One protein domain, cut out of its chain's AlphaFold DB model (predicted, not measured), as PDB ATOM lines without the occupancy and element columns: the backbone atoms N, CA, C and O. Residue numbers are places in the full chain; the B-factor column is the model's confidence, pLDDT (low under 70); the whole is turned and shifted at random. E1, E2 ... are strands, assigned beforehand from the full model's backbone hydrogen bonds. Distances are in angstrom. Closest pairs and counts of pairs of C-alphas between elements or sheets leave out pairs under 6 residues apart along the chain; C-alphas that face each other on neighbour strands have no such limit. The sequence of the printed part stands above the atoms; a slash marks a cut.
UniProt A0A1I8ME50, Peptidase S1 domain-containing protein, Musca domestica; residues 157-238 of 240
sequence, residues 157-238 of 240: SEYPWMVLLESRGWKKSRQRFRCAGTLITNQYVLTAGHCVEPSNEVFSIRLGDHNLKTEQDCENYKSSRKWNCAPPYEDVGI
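AT A GLANCE: This is residues 157 to 238 of the 240 residues of the protein "Peptidase S1 domain-containing protein" of Musca domestica (UniProt A0A1I8ME50). A single curled sheet of five strands, bent like part of a barrel, makes the body, and a small two-strand hairpin, E5 and E6, lies beyond one end of it as a short arm. The long axis runs from the loop around Pro 198, between E3 and E4, to the tip of that hairpin at Ser 224. The printed part has 82 residues with no named helix and seven named strands, E1 to E7 in chain order; the class is all strand, though strands hold 34 of the 82 residues. The large sheet runs E3, E2, E1, E4, E7, all antiparallel. The whole is only just loose, close to compact, with a radius of gyration of the C-alphas of 14.4 A, and elongated, spanning 49 by 29 by 17 A.

IN THESE COORDINATES: Find C-alpha 162 at (4.019, -14.829, -6.635); there E1 begins and runs to residue 167, 16.4 A. E2, residues 177 to 185, is the longest strand, 21.1 A, and E3 follows at residues 188 to 190, 6.6 A. Look next at E4, residues 202 to 207, 14.4 A. E5, residues 218 to 220, spans 6.8 A, and E6, residues 227 to 229, spans 6.1 A. E7, residues 234 to 237, spans 10.0 A and ends at C-alpha 237, (14.224, -12.253, 5.304).

HOW THE PARTS SIT: Start at E1, an inner strand. E1 and E2 form an antiparallel hairpin at 133 degrees, with N 181 and O 163 2.8 A apart. E2 and E3 form another at 124 degrees, where N 190 and O 182 are 2.8 A apart. E2 is staggered: its residues 177 to 182 pair with E1 and 182 to 185 with E3. E1, E2 and E3 are a meander, each strand the antiparallel neighbour of the one before. With E4 they make a Greek key, a meander whose first strand is the antiparallel neighbour of the fourth: N 206 and O 164 are 2.8 A apart. E7, an edge strand like E3, is antiparallel to E4 at 153 degrees, with N 205 and O 236 2.8 A apart. The sheet is strongly twisted. In the hairpin E5 and E6, N 219 and O 228 are 2.8 A apart. E6 and E7 are apart.

THE WHOLE: The C-alphas of Pro 198 and Ser 224, the two farthest apart, are 49.2 A from each other. The printed part has no cut. The link from E3 to E4 is long, with 11 residues. Mean pLDDT of the printed part is 85.1; look for values under 70 at residues 170 to 175 and 221 to 224.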
ATOM      1  N   SER A 157       0.572  -6.776 -11.445       79.06
ATOM      2  CA  SER A 157      -0.166  -7.281 -10.274       79.06
ATOM      3  C   SER A 157      -1.221  -8.369 -10.552       79.06
ATOM      4  O   SER A 157      -2.073  -8.601  -9.700       79.06
ATOM      5  N   GLU A 158      -1.166  -9.076 -11.691       80.88
ATOM      6  CA  GLU A 158      -2.124 -10.153 -12.014       80.88
ATOM      7  C   GLU A 158      -2.006 -11.370 -11.076       80.88
ATOM      8  O   GLU A 158      -3.012 -11.964 -10.691       80.88
ATOM      9  N   TYR A 159      -0.781 -11.705 -10.654       85.69
ATOM     10  CA  TYR A 159      -0.492 -12.802  -9.719       85.69
ATOM     11  C   TYR A 159       0.283 -12.278  -8.504       85.69
ATOM     12  O   TYR A 159       1.476 -12.547  -8.357       85.69
ATOM     13  N   PRO A 160      -0.364 -11.505  -7.618       84.81
ATOM     14  CA  PRO A 160       0.332 -10.748  -6.580       84.81
ATOM     15  C   PRO A 160       0.957 -11.640  -5.494       84.81
ATOM     16  O   PRO A 160       1.899 -11.227  -4.830       84.81
ATOM     17  N   TRP A 161       0.479 -12.878  -5.332       88.06
ATOM     18  CA  TRP A 161       1.040 -13.866  -4.400       88.06
ATOM     19  C   TRP A 161       2.305 -14.565  -4.909       88.06
ATOM     20  O   TRP A 161       2.819 -15.445  -4.217       88.06
ATOM     21  N   MET A 162       2.782 -14.252  -6.115       92.00
ATOM     22  CA  MET A 162       4.019 -14.829  -6.635       92.00
ATOM     23  C   MET A 162       5.214 -14.385  -5.798       92.00
ATOM     24  O   MET A 162       5.377 -13.206  -5.488       92.00
ATOM     25  N   VAL A 163       6.056 -15.356  -5.456       93.81
ATOM     26  CA  VAL A 163       7.260 -15.145  -4.652       93.81
ATOM     27  C   VAL A 163       8.464 -15.700  -5.392       93.81
ATOM     28  O   VAL A 163       8.389 -16.798  -5.944       93.81
ATOM     29  N   LEU A 164       9.585 -14.985  -5.361       94.38
ATOM     30  CA  LEU A 164      10.883 -15.514  -5.783       94.38
ATOM     31  C   LEU A 164      11.736 -15.820  -4.556       94.38
ATOM     32  O   LEU A 164      11.776 -15.027  -3.620       94.38
ATOM     33  N   LEU A 165      12.410 -16.966  -4.559       93.31
ATOM     34  CA  LEU A 165      13.286 -17.386  -3.467       93.31
ATOM     35  C   LEU A 165      14.724 -17.008  -3.813       93.31
ATOM     36  O   LEU A 165      15.223 -17.400  -4.872       93.31
ATOM     37  N   GLU A 166      15.371 -16.251  -2.930       91.25
ATOM     38  CA  GLU A 166      16.752 -15.813  -3.091       91.25
ATOM     39  C   GLU A 166      17.705 -16.782  -2.384       91.25
ATOM     40  O   GLU A 166      17.690 -16.936  -1.160       91.25
ATOM     41  N   SER A 167      18.544 -17.436  -3.184       88.00
ATOM     42  CA  SER A 167      19.507 -18.431  -2.718       88.00
ATOM     43  C   SER A 167      20.921 -17.872  -2.634       88.00
ATOM     44  O   SER A 167      21.399 -17.174  -3.539       88.00
ATOM     45  N   ARG A 168      21.648 -18.257  -1.584       81.81
ATOM     46  CA  ARG A 168      23.057 -17.910  -1.399       81.81
ATOM     47  C   ARG A 168      23.950 -18.604  -2.431       81.81
ATOM     48  O   ARG A 168      23.622 -19.654  -2.976       81.81
ATOM     49  N   GLY A 169      25.099 -17.992  -2.722       72.88
ATOM     50  CA  GLY A 169      26.120 -18.557  -3.616       72.88
ATOM     51  C   GLY A 169      26.055 -18.104  -5.080       72.88
ATOM     52  O   GLY A 169      26.992 -18.364  -5.834       72.88
ATOM     53  N   TRP A 170      25.029 -17.352  -5.488       65.88
ATOM     54  CA  TRP A 170      24.864 -16.901  -6.875       65.88
ATOM     55  C   TRP A 170      24.930 -15.373  -6.976       65.88
ATOM     56  O   TRP A 170      24.005 -14.665  -6.600       65.88
ATOM     57  N   LYS A 171      26.041 -14.842  -7.509       59.97
ATOM     58  CA  LYS A 171      26.320 -13.388  -7.543       59.97
ATOM     59  C   LYS A 171      25.613 -12.612  -8.669       59.97
ATOM     60  O   LYS A 171      25.699 -11.389  -8.701       59.97
ATOM     61  N   LYS A 172      24.950 -13.282  -9.622       63.66
ATOM     62  CA  LYS A 172      24.212 -12.619 -10.719       63.66
ATOM     63  C   LYS A 172      22.719 -12.553 -10.399       63.66
ATOM     64  O   LYS A 172      22.136 -13.563 -10.012       63.66
ATOM     65  N   SER A 173      22.084 -11.409 -10.666       66.56
ATOM     66  CA  SER A 173      20.690 -11.102 -10.284       66.56
ATOM     67  C   SER A 173      19.621 -12.081 -10.793       66.56
ATOM     68  O   SER A 173      18.570 -12.200 -10.173       66.56
ATOM     69  N   ARG A 174      19.879 -12.806 -11.889       62.88
ATOM     70  CA  ARG A 174      19.015 -13.900 -12.374       62.88
ATOM     71  C   ARG A 174      19.342 -15.261 -11.774       62.88
ATOM     72  O   ARG A 174      18.471 -16.110 -11.696       62.88
ATOM     73  N   GLN A 175      20.595 -15.495 -11.399       67.44
ATOM     74  CA  GLN A 175      21.020 -16.785 -10.854       67.44
ATOM     75  C   GLN A 175      20.680 -16.924  -9.367       67.44
ATOM     76  O   GLN A 175      20.599 -18.048  -8.886       67.44
ATOM     77  N   ARG A 176      20.447 -15.802  -8.670       82.25
ATOM     78  CA  ARG A 176      19.973 -15.773  -7.279       82.25
ATOM     79  C   ARG A 176      18.526 -16.249  -7.101       82.25
ATOM     80  O   ARG A 176      18.217 -16.769  -6.041       82.25
ATOM     81  N   PHE A 177      17.677 -16.137  -8.129       88.81
ATOM     82  CA  PHE A 177      16.276 -16.576  -8.096       88.81
ATOM     83  C   PHE A 177      16.091 -17.849  -8.924       88.81
ATOM     84  O   PHE A 177      15.859 -17.788 -10.132       88.81
ATOM     85  N   ARG A 178      16.236 -19.020  -8.296       84.94
ATOM     86  CA  ARG A 178      16.076 -20.321  -8.987       84.94
ATOM     87  C   ARG A 178      14.747 -20.996  -8.711       84.94
ATOM     88  O   ARG A 178      14.327 -21.854  -9.479       84.94
ATOM     89  N   CYS A 179      14.115 -20.599  -7.618       91.56
ATOM     90  CA  CYS A 179      12.863 -21.150  -7.160       91.56
ATOM     91  C   CYS A 179      11.829 -20.048  -6.992       91.56
ATOM     92  O   CYS A 179      12.155 -18.876  -6.792       91.56
ATOM     93  N   ALA A 180      10.574 -20.467  -7.060       93.31
ATOM     94  CA  ALA A 180       9.426 -19.627  -6.802       93.31
ATOM     95  C   ALA A 180       8.571 -20.235  -5.685       93.31
ATOM     96  O   ALA A 180       8.738 -21.396  -5.293       93.31
ATOM     97  N   GLY A 181       7.659 -19.432  -5.165       93.69
ATOM     98  CA  GLY A 181       6.689 -19.837  -4.168       93.69
ATOM     99  C   GLY A 181       5.381 -19.081  -4.332       93.69
ATOM    100  O   GLY A 181       5.208 -18.254  -5.229       93.69
ATOM    101  N   THR A 182       4.443 -19.386  -3.451       92.31
ATOM    102  CA  THR A 182       3.146 -18.723  -3.368       92.31
ATOM    103  C   THR A 182       2.922 -18.255  -1.947       92.31
ATOM    104  O   THR A 182       2.982 -19.051  -1.009       92.31
ATOM    105  N   LEU A 183       2.642 -16.969  -1.785       87.81
ATOM    106  CA  LEU A 183       2.238 -16.410  -0.511       87.81
ATOM    107  C   LEU A 183       0.844 -16.944  -0.151       87.81
ATOM    108  O   LEU A 183      -0.132 -16.675  -0.848       87.81
ATOM    109  N   ILE A 184       0.755 -17.724   0.927       85.00
ATOM    110  CA  ILE A 184      -0.502 -18.346   1.381       85.00
ATOM    111  C   ILE A 184      -1.108 -17.626   2.589       85.00
ATOM    112  O   ILE A 184      -2.293 -17.777   2.876       85.00
ATOM    113  N   THR A 185      -0.299 -16.835   3.296       78.75
ATOM    114  CA  THR A 185      -0.716 -15.928   4.372       78.75
ATOM    115  C   THR A 185       0.215 -14.718   4.389       78.75
ATOM    116  O   THR A 185       1.219 -14.704   3.690       78.75
ATOM    117  N   ASN A 186      -0.025 -13.751   5.271       79.00
ATOM    118  CA  ASN A 186       0.889 -12.630   5.491       79.00
ATOM    119  C   ASN A 186       2.287 -13.012   6.032       79.00
ATOM    120  O   ASN A 186       3.103 -12.122   6.229       79.00
ATOM    121  N   GLN A 187       2.540 -14.285   6.358       83.50
ATOM    122  CA  GLN A 187       3.776 -14.746   7.010       83.50
ATOM    123  C   GLN A 187       4.320 -16.065   6.450       83.50
ATOM    124  O   GLN A 187       5.377 -16.517   6.873       83.50
ATOM    125  N   TYR A 188       3.602 -16.710   5.527       86.50
ATOM    126  CA  TYR A 188       3.948 -18.047   5.052       86.50
ATOM    127  C   TYR A 188       3.941 -18.105   3.532       86.50
ATOM    128  O   TYR A 188       2.962 -17.721   2.885       86.50
ATOM    129  N   VAL A 189       5.021 -18.665   2.989       91.62
ATOM    130  CA  VAL A 189       5.195 -18.980   1.572       91.62
ATOM    131  C   VAL A 189       5.200 -20.495   1.404       91.62
ATOM    132  O   VAL A 189       5.944 -21.204   2.075       91.62
ATOM    133  N   LEU A 190       4.371 -20.994   0.491       90.94
ATOM    134  CA  LEU A 190       4.408 -22.378   0.034       90.94
ATOM    135  C   LEU A 190       5.386 -22.504  -1.142       90.94
ATOM    136  O   LEU A 190       5.312 -21.729  -2.094       90.94
ATOM    137  N   THR A 191       6.271 -23.497  -1.102       94.31
ATOM    138  CA  THR A 191       7.223 -23.808  -2.181       94.31
ATOM    139  C   THR A 191       7.462 -25.322  -2.270       94.31
ATOM    140  O   THR A 191       6.874 -26.100  -1.516       94.31
ATOM    141  N   ALA A 192       8.299 -25.757  -3.211       93.00
ATOM    142  CA  ALA A 192       8.700 -27.152  -3.348       93.00
ATOM    143  C   ALA A 192       9.803 -27.520  -2.341       93.00
ATOM    144  O   ALA A 192      10.693 -26.718  -2.074       93.00
ATOM    145  N   GLY A 193       9.803 -28.760  -1.840       92.12
ATOM    146  CA  GLY A 193      10.820 -29.226  -0.885       92.12
ATOM    147  C   GLY A 193      12.257 -29.081  -1.403       92.12
ATOM    148  O   GLY A 193      13.110 -28.568  -0.689       92.12
ATOM    149  N   HIS A 194      12.499 -29.409  -2.677       91.31
ATOM    150  CA  HIS A 194      13.827 -29.281  -3.292       91.31
ATOM    151  C   HIS A 194      14.335 -27.831  -3.376       91.31
ATOM    152  O   HIS A 194      15.524 -27.598  -3.564       91.31
ATOM    153  N   CYS A 195      13.445 -26.839  -3.248       90.69
ATOM    154  CA  CYS A 195      13.833 -25.433  -3.224       90.69
ATOM    155  C   CYS A 195      14.424 -25.000  -1.882       90.69
ATOM    156  O   CYS A 195      15.069 -23.960  -1.837       90.69
ATOM    157  N   VAL A 196      14.218 -25.772  -0.815       89.31
ATOM    158  CA  VAL A 196      14.672 -25.465   0.551       89.31
ATOM    159  C   VAL A 196      15.543 -26.582   1.130       89.31
ATOM    160  O   VAL A 196      15.712 -26.696   2.341       89.31
ATOM    161  N   GLU A 197      16.093 -27.437   0.266       89.56
ATOM    162  CA  GLU A 197      17.102 -28.408   0.672       89.56
ATOM    163  C   GLU A 197      18.364 -27.697   1.191       89.56
ATOM    164  O   GLU A 197      18.678 -26.601   0.729       89.56
ATOM    165  N   PRO A 198      19.155 -28.322   2.085       82.88
ATOM    166  CA  PRO A 198      20.363 -27.705   2.646       82.88
ATOM    167  C   PRO A 198      21.398 -27.249   1.604       82.88
ATOM    168  O   PRO A 198      22.213 -26.372   1.874       82.88
ATOM    169  N   SER A 199      21.376 -27.845   0.410       81.81
ATOM    170  CA  SER A 199      22.214 -27.468  -0.734       81.81
ATOM    171  C   SER A 199      21.810 -26.129  -1.371       81.81
ATOM    172  O   SER A 199      22.597 -25.540  -2.114       81.81
ATOM    173  N   ASN A 200      20.599 -25.645  -1.083       81.50
ATOM    174  CA  ASN A 200      20.036 -24.394  -1.560       81.50
ATOM    175  C   ASN A 200      19.678 -23.499  -0.362       81.50
ATOM    176  O   ASN A 200      18.530 -23.445   0.071       81.50
ATOM    177  N   GLU A 201      20.676 -22.798   0.178       86.69
ATOM    178  CA  GLU A 201      20.506 -21.874   1.307       86.69
ATOM    179  C   GLU A 201      19.666 -20.657   0.880       86.69
ATOM    180  O   GLU A 201      20.197 -19.658   0.386       86.69
ATOM    181  N   VAL A 202      18.345 -20.753   1.029       89.25
ATOM    182  CA  VAL A 202      17.419 -19.637   0.813       89.25
ATOM    183  C   VAL A 202      17.445 -18.738   2.045       89.25
ATOM    184  O   VAL A 202      17.194 -19.207   3.151       89.25
ATOM    185  N   PHE A 203      17.746 -17.452   1.859       88.31
ATOM    186  CA  PHE A 203      17.901 -16.497   2.968       88.31
ATOM    187  C   PHE A 203      16.885 -15.346   2.935       88.31
ATOM    188  O   PHE A 203      16.596 -14.741   3.969       88.31
ATOM    189  N   SER A 204      16.317 -15.060   1.767       91.69
ATOM    190  CA  SER A 204      15.286 -14.041   1.570       91.69
ATOM    191  C   SER A 204      14.310 -14.458   0.480       91.69
ATOM    192  O   SER A 204      14.559 -15.354  -0.333       91.69
ATOM    193  N   ILE A 205      13.166 -13.790   0.476       92.94
ATOM    194  CA  ILE A 205      12.167 -13.862  -0.579       92.94
ATOM    195  C   ILE A 205      11.959 -12.483  -1.188       92.94
ATOM    196  O   ILE A 205      12.096 -11.479  -0.494       92.94
ATOM    197  N   ARG A 206      11.557 -12.447  -2.457       93.06
ATOM    198  CA  ARG A 206      11.101 -11.233  -3.130       93.06
ATOM    199  C   ARG A 206       9.608 -11.289  -3.413       93.06
ATOM    200  O   ARG A 206       9.125 -12.267  -3.990       93.06
ATOM    201  N   LEU A 207       8.909 -10.217  -3.049       92.25
ATOM    202  CA  LEU A 207       7.477 -10.009  -3.246       92.25
ATOM    203  C   LEU A 207       7.223  -8.827  -4.187       92.25
ATOM    204  O   LEU A 207       7.974  -7.855  -4.190       92.25
ATOM    205  N   GLY A 208       6.136  -8.897  -4.960       90.19
ATOM    206  CA  GLY A 208       5.636  -7.763  -5.748       90.19
ATOM    207  C   GLY A 208       6.446  -7.398  -6.998       90.19
ATOM    208  O   GLY A 208       6.142  -6.388  -7.622       90.19
ATOM    209  N   ASP A 209       7.440  -8.203  -7.379       91.62
ATOM    210  CA  ASP A 209       8.242  -7.989  -8.591       91.62
ATOM    211  C   ASP A 209       7.468  -8.463  -9.835       91.62
ATOM    212  O   ASP A 209       6.891  -9.558  -9.846       91.62
ATOM    213  N   HIS A 210       7.449  -7.644 -10.883       90.31
ATOM    214  CA  HIS A 210       6.863  -7.980 -12.176       90.31
ATOM    215  C   HIS A 210       7.943  -8.154 -13.255       90.31
ATOM    216  O   HIS A 210       7.820  -9.029 -14.120       90.31
ATOM    217  N   ASN A 211       9.028  -7.380 -13.195       89.56
ATOM    218  CA  ASN A 211      10.152  -7.492 -14.114       89.56
ATOM    219  C   ASN A 211      11.499  -7.370 -13.390       89.56
ATOM    220  O   ASN A 211      12.005  -6.285 -13.131       89.56
ATOM    221  N   LEU A 212      12.194  -8.507 -13.276       89.19
ATOM    222  CA  LEU A 212      13.503  -8.647 -12.616       89.19
ATOM    223  C   LEU A 212      14.645  -7.765 -13.159       89.19
ATOM    224  O   LEU A 212      15.767  -7.820 -12.647       89.19
ATOM    225  N   LYS A 213      14.425  -7.039 -14.259       88.12
ATOM    226  CA  LYS A 213      15.397  -6.106 -14.845       88.12
ATOM    227  C   LYS A 213      15.190  -4.664 -14.385       88.12
ATOM    228  O   LYS A 213      16.070  -3.845 -14.639       88.12
ATOM    229  N   THR A 214      14.049  -4.353 -13.785       88.88
ATOM    230  CA  THR A 214      13.640  -3.008 -13.389       88.88
ATOM    231  C   THR A 214      13.391  -2.955 -11.888       88.88
ATOM    232  O   THR A 214      13.092  -3.955 -11.248       88.88
ATOM    233  N   GLU A 215      13.607  -1.784 -11.297       86.56
ATOM    234  CA  GLU A 215      13.293  -1.542  -9.883       86.56
ATOM    235  C   GLU A 215      11.849  -1.072  -9.700       86.56
ATOM    236  O   GLU A 215      11.189  -1.413  -8.723       86.56
ATOM    237  N   GLN A 216      11.354  -0.308 -10.675       89.31
ATOM    238  CA  GLN A 216       9.986   0.171 -10.729       89.31
ATOM    239  C   GLN A 216       9.302  -0.385 -11.973       89.31
ATOM    240  O   GLN A 216       9.758  -0.161 -13.098       89.31
ATOM    241  N   ASP A 217       8.181  -1.065 -11.756       90.44
ATOM    242  CA  ASP A 217       7.409  -1.699 -12.814       90.44
ATOM    243  C   ASP A 217       6.180  -0.859 -13.149       90.44
ATOM    244  O   ASP A 217       5.339  -0.587 -12.290       90.44
ATOM    245  N   CYS A 218       6.079  -0.433 -14.409       89.69
ATOM    246  CA  CYS A 218       4.995   0.410 -14.897       89.69
ATOM    247  C   CYS A 218       4.347  -0.186 -16.147       89.69
ATOM    248  O   CYS A 218       5.030  -0.590 -17.086       89.69
ATOM    249  N   GLU A 219       3.019  -0.151 -16.193       86.88
ATOM    250  CA  GLU A 219       2.217  -0.526 -17.353       86.88
ATOM    251  C   GLU A 219       1.444   0.693 -17.876       86.88
ATOM    252  O   GLU A 219       0.980   1.550 -17.116       86.88
ATOM    253  N   ASN A 220       1.316   0.801 -19.199       82.88
ATOM    254  CA  ASN A 220       0.546   1.870 -19.825       82.88
ATOM    255  C   ASN A 220      -0.932   1.472 -19.899       82.88
ATOM    256  O   ASN A 220      -1.293   0.476 -20.532       82.88
ATOM    257  N   TYR A 221      -1.801   2.276 -19.290       68.69
ATOM    258  CA  TYR A 221      -3.233   2.059 -19.391       68.69
ATOM    259  C   TYR A 221      -3.715   2.569 -20.751       68.69
ATOM    260  O   TYR A 221      -3.848   3.772 -20.939       68.69
ATOM    261  N   LYS A 222      -4.014   1.667 -21.698       65.06
ATOM    262  CA  LYS A 222      -4.363   2.005 -23.098       65.06
ATOM    263  C   LYS A 222      -5.459   3.078 -23.261       65.06
ATOM    264  O   LYS A 222      -5.561   3.667 -24.332       65.06
ATOM    265  N   SER A 223      -6.265   3.354 -22.228       63.44
ATOM    266  CA  SER A 223      -7.303   4.396 -22.230       63.44
ATOM    267  C   SER A 223      -6.867   5.769 -21.683       63.44
ATOM    268  O   SER A 223      -7.690   6.680 -21.627       63.44
ATOM    269  N   SER A 224      -5.611   5.959 -21.261       64.06
ATOM    270  CA  SER A 224      -5.102   7.240 -20.750       64.06
ATOM    271  C   SER A 224      -3.604   7.405 -21.036       64.06
ATOM    272  O   SER A 224      -2.864   6.433 -21.054       64.06
ATOM    273  N   ARG A 225      -3.088   8.634 -21.185       72.44
ATOM    274  CA  ARG A 225      -1.623   8.875 -21.257       72.44
ATOM    275  C   ARG A 225      -0.919   8.710 -19.893       72.44
ATOM    276  O   ARG A 225       0.128   9.310 -19.667       72.44
ATOM    277  N   LYS A 226      -1.520   7.970 -18.958       79.31
ATOM    278  CA  LYS A 226      -1.055   7.814 -17.582       79.31
ATOM    279  C   LYS A 226      -0.445   6.426 -17.405       79.31
ATOM    280  O   LYS A 226      -1.060   5.416 -17.738       79.31
ATOM    281  N   TRP A 227       0.765   6.401 -16.862       82.88
ATOM    282  CA  TRP A 227       1.443   5.178 -16.454       82.88
ATOM    283  C   TRP A 227       0.902   4.721 -15.100       82.88
ATOM    284  O   TRP A 227       0.782   5.532 -14.177       82.88
ATOM    285  N   ASN A 228       0.560   3.441 -14.994       86.75
ATOM    286  CA  ASN A 228       0.253   2.794 -13.728       86.75
ATOM    287  C   ASN A 228       1.508   2.066 -13.255       86.75
ATOM    288  O   ASN A 228       1.928   1.111 -13.902       86.75
ATOM    289  N   CYS A 229       2.108   2.529 -12.165       89.56
ATOM    290  CA  CYS A 229       3.314   1.925 -11.612       89.56
ATOM    291  C   CYS A 229       2.989   1.200 -10.310       89.56
ATOM    292  O   CYS A 229       2.278   1.739  -9.459       89.56
ATOM    293  N   ALA A 230       3.527  -0.005 -10.158       88.81
ATOM    294  CA  ALA A 230       3.494  -0.722  -8.898       88.81
ATOM    295  C   ALA A 230       4.470  -0.064  -7.907       88.81
ATOM    296  O   ALA A 230       5.431   0.602  -8.320       88.81
ATOM    297  N   PRO A 231       4.246  -0.236  -6.593       88.12
ATOM    298  CA  PRO A 231       5.303  -0.010  -5.620       88.12
ATOM    299  C   PRO A 231       6.547  -0.847  -5.968       88.12
ATOM    300  O   PRO A 231       6.411  -1.878  -6.632       88.12
ATOM    301  N   PRO A 232       7.742  -0.437  -5.513       89.81
ATOM    302  CA  PRO A 232       8.934  -1.269  -5.626       89.81
ATOM    303  C   PRO A 232       8.706  -2.651  -5.011       89.81
ATOM    304  O   PRO A 232       7.935  -2.791  -4.057       89.81
ATOM    305  N   TYR A 233       9.401  -3.657  -5.541       91.62
ATOM    306  CA  TYR A 233       9.420  -4.979  -4.928       91.62
ATOM    307  C   TYR A 233       9.986  -4.918  -3.502       91.62
ATOM    308  O   TYR A 233      10.741  -4.013  -3.135       91.62
ATOM    309  N   GLU A 234       9.667  -5.934  -2.712       90.50
ATOM    310  CA  GLU A 234      10.102  -6.042  -1.323       90.50
ATOM    311  C   GLU A 234      10.915  -7.318  -1.136       90.50
ATOM    312  O   GLU A 234      10.430  -8.413  -1.423       90.50
ATOM    313  N   ASP A 235      12.145  -7.169  -0.645       90.81
ATOM    314  CA  ASP A 235      12.994  -8.287  -0.242       90.81
ATOM    315  C   ASP A 235      12.858  -8.488   1.278       90.81
ATOM    316  O   ASP A 235      13.143  -7.585   2.068       90.81
ATOM    317  N   VAL A 236      12.394  -9.669   1.692       90.19
ATOM    318  CA  VAL A 236      12.065  -9.997   3.087       90.19
ATOM    319  C   VAL A 236      12.872 -11.213   3.532       90.19
ATOM    320  O   VAL A 236      12.949 -12.211   2.819       90.19
ATOM    321  N   GLY A 237      13.486 -11.134   4.714       90.69
ATOM    322  CA  GLY A 237      14.224 -12.253   5.304       90.69
ATOM    323  C   GLY A 237      13.311 -13.395   5.760       90.69
ATOM    324  O   GLY A 237      12.134 -13.186   6.054       90.69
ATOM    325  N   ILE A 238      13.867 -14.603   5.839       88.44
ATOM    326  CA  ILE A 238      13.173 -15.792   6.353       88.44
ATOM    327  C   ILE A 238      13.551 -16.002   7.826       88.44
ATOM    328  O   ILE A 238      14.724 -15.908   8.183       88.44
TER     329      ILE A 238